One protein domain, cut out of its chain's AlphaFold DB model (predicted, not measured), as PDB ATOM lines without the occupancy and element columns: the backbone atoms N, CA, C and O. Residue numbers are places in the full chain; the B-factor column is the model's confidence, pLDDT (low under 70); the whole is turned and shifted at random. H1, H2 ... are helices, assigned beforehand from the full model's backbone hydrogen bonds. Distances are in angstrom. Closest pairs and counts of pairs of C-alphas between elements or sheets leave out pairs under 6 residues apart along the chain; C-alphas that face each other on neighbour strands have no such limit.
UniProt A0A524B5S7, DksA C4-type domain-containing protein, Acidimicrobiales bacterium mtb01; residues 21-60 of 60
ATOM      1  N   ASP A  21     140.676 105.381 100.021       96.19
ATOM      2  CA  ASP A  21     139.225 105.459 100.207       96.19
ATOM      3  C   ASP A  21     138.758 104.619 101.414       96.19
ATOM      4  O   ASP A  21     137.892 105.064 102.179       96.19
ATOM      5  N   VAL A  22     139.367 103.448 101.646       97.12
ATOM      6  CA  VAL A  22     139.119 102.622 102.843       97.12
ATOM      7  C   VAL A  22     139.555 103.348 104.118       97.12
ATOM      8  O   VAL A  22     138.779 103.424 105.074       97.12
ATOM      9  N   GLU A  23     140.754 103.930 104.149       97.88
ATOM     10  CA  GLU A  23     141.243 104.693 105.307       97.88
ATOM     11  C   GLU A  23     140.340 105.889 105.638       97.88
ATOM     12  O   GLU A  23     140.012 106.139 106.805       97.88
ATOM     13  N   ALA A  24     139.864 106.597 104.612       96.50
ATOM     14  CA  ALA A  24     138.915 107.689 104.787       96.50
ATOM     15  C   ALA A  24     137.572 107.197 105.356       96.50
ATOM     16  O   ALA A  24     136.965 107.869 106.195       96.50
ATOM     17  N   ALA A  25     137.090 106.026 104.931       96.69
ATOM     18  CA  ALA A  25     135.887 105.408 105.483       96.69
ATOM     19  C   ALA A  25     136.057 105.019 106.961       96.69
ATOM     20  O   ALA A  25     135.195 105.358 107.775       96.69
ATOM     21  N   MET A  26     137.184 104.405 107.330       97.44
ATOM     22  CA  MET A  26     137.484 104.071 108.728       97.44
ATOM     23  C   MET A  26     137.572 105.322 109.609       97.44
ATOM     24  O   MET A  26     136.956 105.373 110.668       97.44
ATOM     25  N   THR A  27     138.239 106.376 109.135       97.50
ATOM     26  CA  THR A  27     138.326 107.657 109.860       97.50
ATOM     27  C   THR A  27     136.938 108.260 110.124       97.50
ATOM     28  O   THR A  27     136.647 108.783 111.206       97.50
ATOM     29  N   ARG A  28     136.027 108.174 109.145       96.25
ATOM     30  CA  ARG A  28     134.630 108.600 109.329       96.25
ATOM     31  C   ARG A  28     133.894 107.723 110.344       96.25
ATOM     32  O   ARG A  28     133.068 108.240 111.092       96.25
ATOM     33  N   LEU A  29     134.181 106.424 110.382       96.50
ATOM     34  CA  LEU A  29     133.578 105.494 111.340       96.50
ATOM     35  C   LEU A  29     133.996 105.835 112.769       96.50
ATOM     36  O   LEU A  29     133.139 105.979 113.638       96.50
ATOM     37  N   GLU A  30     135.287 106.066 112.984       97.75
ATOM     38  CA  GLU A  30     135.838 106.452 114.285       97.75
ATOM     39  C   GLU A  30     135.317 107.810 114.770       97.75
ATOM     40  O   GLU A  30     135.019 107.982 115.950       97.75
ATOM     41  N   SER A  31     135.158 108.774 113.860       96.81
ATOM     42  CA  SER A  31     134.602 110.096 114.184       96.81
ATOM     43  C   SER A  31     133.075 110.115 114.342       96.81
ATOM     44  O   SER A  31     132.518 111.135 114.748       96.81
ATOM     45  N   GLY A  32     132.381 109.017 114.020       96.25
ATOM     46  CA  GLY A  32     130.918 108.931 114.034       96.25
ATOM     47  C   GLY A  32     130.227 109.587 112.830       96.25
ATOM     48  O   GLY A  32     128.999 109.640 112.781       96.25
ATOM     49  N   ALA A  33     130.984 110.064 111.840       96.25
ATOM     50  CA  ALA A  33     130.463 110.698 110.629       96.25
ATOM     51  C   ALA A  33     130.145 109.705 109.492       96.25
ATOM     52  O   ALA A  33     129.625 110.115 108.457       96.25
ATOM     53  N   TYR A  34     130.437 108.412 109.658       97.19
ATOM     54  CA  TYR A  34     130.336 107.397 108.597       97.19
ATOM     55  C   TYR A  34     128.962 107.305 107.932       97.19
ATOM     56  O   TYR A  34     128.871 107.333 106.706       97.19
ATOM     57  N   TRP A  35     127.891 107.307 108.722       97.12
ATOM     58  CA  TRP A  35     126.518 107.281 108.215       97.12
ATOM     59  C   TRP A  35     126.021 108.635 107.720       97.12
ATOM     60  O   TRP A  35     124.840 108.765 107.451       97.12
ATOM     61  N   THR A  36     126.846 109.675 107.633       97.38
ATOM     62  CA  THR A  36     126.368 111.023 107.302       97.38
ATOM     63  C   THR A  36     126.815 111.428 105.906       97.38
ATOM     64  O   THR A  36     127.997 111.401 105.573       97.38
ATOM     65  N   CYS A  37     125.861 111.852 105.079       96.88
ATOM     66  CA  CYS A  37     126.140 112.412 103.766       96.88
ATOM     67  C   CYS A  37     126.904 113.732 103.904       96.88
ATOM     68  O   CYS A  37     126.380 114.696 104.461       96.88
ATOM     69  N   GLU A  38     128.091 113.816 103.308       95.12
ATOM     70  CA  GLU A  38     128.959 115.001 103.390       95.12
ATOM     71  C   GLU A  38     128.358 116.248 102.720       95.12
ATOM     72  O   GLU A  38     128.752 117.370 103.021       95.12
ATOM     73  N   VAL A  39     127.404 116.064 101.800       95.19
ATOM     74  CA  VAL A  39     126.786 117.167 101.043       95.19
ATOM     75  C   VAL A  39     125.503 117.660 101.702       95.19
ATOM     76  O   VAL A  39     125.273 118.862 101.790       95.19
ATOM     77  N   THR A  40     124.636 116.743 102.133       94.75
ATOM     78  CA  THR A  40     123.302 117.096 102.645       94.75
ATOM     79  C   THR A  40     123.211 117.066 104.166       94.75
ATOM     80  O   THR A  40     122.215 117.539 104.710       94.75
ATOM     81  N   GLY A  41     124.191 116.467 104.851       94.62
ATOM     82  CA  GLY A  41     124.167 116.217 106.295       94.62
ATOM     83  C   GLY A  41     123.136 115.172 106.737       94.62
ATOM     84  O   GLY A  41     122.939 114.971 107.931       94.62
ATOM     85  N   ARG A  42     122.437 114.526 105.797       96.12
ATOM     86  CA  ARG A  42     121.416 113.512 106.096       96.12
ATOM     87  C   ARG A  42     122.053 112.142 106.334       96.12
ATOM     88  O   ARG A  42     123.100 111.873 105.739       96.12
ATOM     89  N   PRO A  43     121.409 111.264 107.120       96.50
ATOM     90  CA  PRO A  43     121.870 109.894 107.268       96.50
ATOM     91  C   PRO A  43     121.834 109.145 105.927       96.50
ATOM     92  O   PRO A  43     120.899 109.307 105.138       96.50
ATOM     93  N   ILE A  44     122.863 108.343 105.678       96.62
ATOM     94  CA  ILE A  44     122.985 107.374 104.594       96.62
ATOM     95  C   ILE A  44     122.349 106.072 105.101       96.62
ATOM     96  O   ILE A  44     122.746 105.609 106.172       96.62
ATOM     97  N   PRO A  45     121.363 105.500 104.385       96.31
ATOM     98  CA  PRO A  45     120.741 104.241 104.786       96.31
ATOM     99  C   PRO A  45     121.749 103.090 104.817       96.31
ATOM    100  O   PRO A  45     122.640 103.023 103.963       96.31
ATOM    101  N   ASP A  46     121.575 102.171 105.765       95.69
ATOM    102  CA  ASP A  46     122.464 101.020 105.926       95.69
ATOM    103  C   ASP A  46     122.484 100.146 104.667       95.69
ATOM    104  O   ASP A  46     123.554  99.720 104.250       95.69
ATOM    105  N   GLU A  47     121.358  99.984 103.965       96.19
ATOM    106  CA  GLU A  47     121.281  99.171 102.740       96.19
ATOM    107  C   GLU A  47     122.184  99.720 101.618       96.19
ATOM    108  O   GLU A  47     122.705  98.982 100.773       96.19
ATOM    109  N   VAL A  48     122.397 101.041 101.609       95.38
ATOM    110  CA  VAL A  48     123.298 101.704 100.660       95.38
ATOM    111  C   VAL A  48     124.753 101.458 101.056       95.38
ATOM    112  O   VAL A  48     125.575 101.192 100.180       95.38
ATOM    113  N   LEU A  49     125.072 101.512 102.351       95.88
ATOM    114  CA  LEU A  49     126.414 101.234 102.873       95.88
ATOM    115  C   LEU A  49     126.784  99.749 102.768       95.88
ATOM    116  O   LEU A  49     127.938  99.434 102.502       95.88
ATOM    117  N   GLU A  50     125.822  98.839 102.904       95.81
ATOM    118  CA  GLU A  50     126.012  97.408 102.639       95.81
ATOM    119  C   GLU A  50     126.374  97.158 101.172       95.81
ATOM    120  O   GLU A  50     127.235  96.334 100.869       95.81
ATOM    121  N   SER A  51     125.742  97.902 100.258       96.25
ATOM    122  CA  SER A  51     126.017  97.810  98.821       96.25
ATOM    123  C   SER A  51     127.335  98.488  98.431       96.25
ATOM    124  O   SER A  51     128.044  98.010  97.546       96.25
ATOM    125  N   ASN A  52     127.658  99.620  99.061       95.81
ATOM    126  CA  ASN A  52     128.892 100.367  98.845       95.81
ATOM    127  C   ASN A  52     129.372 101.029 100.156       95.81
ATOM    128  O   ASN A  52     128.990 102.169 100.445       95.81
ATOM    129  N   PRO A  53     130.272 100.369 100.908       95.56
ATOM    130  CA  PRO A  53     130.773 100.870 102.193       95.56
ATOM    131  C   PRO A  53     131.561 102.181 102.088       95.56
ATOM    132  O   PRO A  53     131.700 102.930 103.053       95.56
ATOM    133  N   LEU A  54     132.090 102.486 100.904       96.12
ATOM    134  CA  LEU A  54     132.913 103.673 100.678       96.12
ATOM    135  C   LEU A  54     132.076 104.893 100.279       96.12
ATOM    136  O   LEU A  54     132.612 105.991 100.112       96.12
ATOM    137  N   ILE A  55     130.752 104.742 100.156       95.56
ATOM    138  CA  ILE A  55     129.883 105.857  99.809       95.56
ATOM    139  C   ILE A  55     129.951 106.953 100.888       95.56
ATOM    140  O   ILE A  55     130.023 106.716 102.096       95.56
ATOM    141  N   ARG A  56     129.965 108.199 100.424       94.69
ATOM    142  CA  ARG A  56     130.054 109.414 101.258       94.69
ATOM    143  C   ARG A  56     128.938 110.417 100.976       94.69
ATOM    144  O   ARG A  56     128.846 111.477 101.593       94.69
ATOM    145  N   ARG A  57     128.083 110.100 100.002       95.25
ATOM    146  CA  ARG A  57     126.988 110.945  99.522       95.25
ATOM    147  C   ARG A  57     125.778 110.079  99.233       95.25
ATOM    148  O   ARG A  57     125.930 108.960  98.765       95.25
ATOM    149  N   LEU A  58     124.587 110.616  99.471       92.44
ATOM    150  CA  LEU A  58     123.366 109.943  99.045       92.44
ATOM    151  C   LEU A  58     123.352 109.793  97.514       92.44
ATOM    152  O   LEU A  58     123.773 110.728  96.820       92.44
ATOM    153  N   PRO A  59     122.870 108.654  96.985       84.31
ATOM    154  CA  PRO A  59     122.595 108.533  95.560       84.31
ATOM    155  C   PRO A  59     121.575 109.607  95.154       84.31
ATOM    156  O   PRO A  59     120.660 109.920  95.919       84.31
ATOM    157  N   SER A  60     121.804 110.231  93.995       77.44
ATOM    158  CA  SER A  60     120.910 111.256  93.429       77.44
ATOM    159  C   SER A  60     119.668 110.644  92.800       77.44
ATOM    160  O   SER A  60     119.783 109.514  92.276       77.44
TER     161      SER A  60
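AT A GLANCE: This is residues 21 to 60 of the 60 residues of the protein "DksA C4-type domain-containing protein" of Acidimicrobiales bacterium mtb01 (UniProt A0A524B5S7). Two separate helices, H1 and the shorter H2, stand at two sides of a small body of loops, with a long loop, residues 32 to 45, running between them and folding back near Val 39. After H2, residues 52 to 56 pass between the helices. The printed part has 40 residues with two named helices, H1 then H2, and no named strand; the class is all helix, with 17 residues in named elements, under half. It is compact and rounded, with a radius of gyration of the C-alphas of 9.2 A and spans of 24 by 20 by 14 A.

HOW THE PARTS SIT: H1, residues 21 to 31, is the longest helix. H2, residues 46 to 51, is apart from H1, with no C-alpha of the one within 8 A of the other. In H1 and H2 every O i to N i+4 pair is within hydrogen-bond range.

IN THESE COORDINATES: H1 begins at C-alpha 21, (139.225, 105.459, 100.207), and is 15.4 A long from first to last C-alpha. H2 measures 8.6 A and ends at C-alpha 51, (126.017, 97.810, 98.821).

THE WHOLE: The C-alphas of Glu 30 and Ser 60, the two farthest apart, are 26.1 A apart. The link from H1 to H2 is long, with 14 residues. The printed part has no cut, and no printed residue is under 70 in pLDDT.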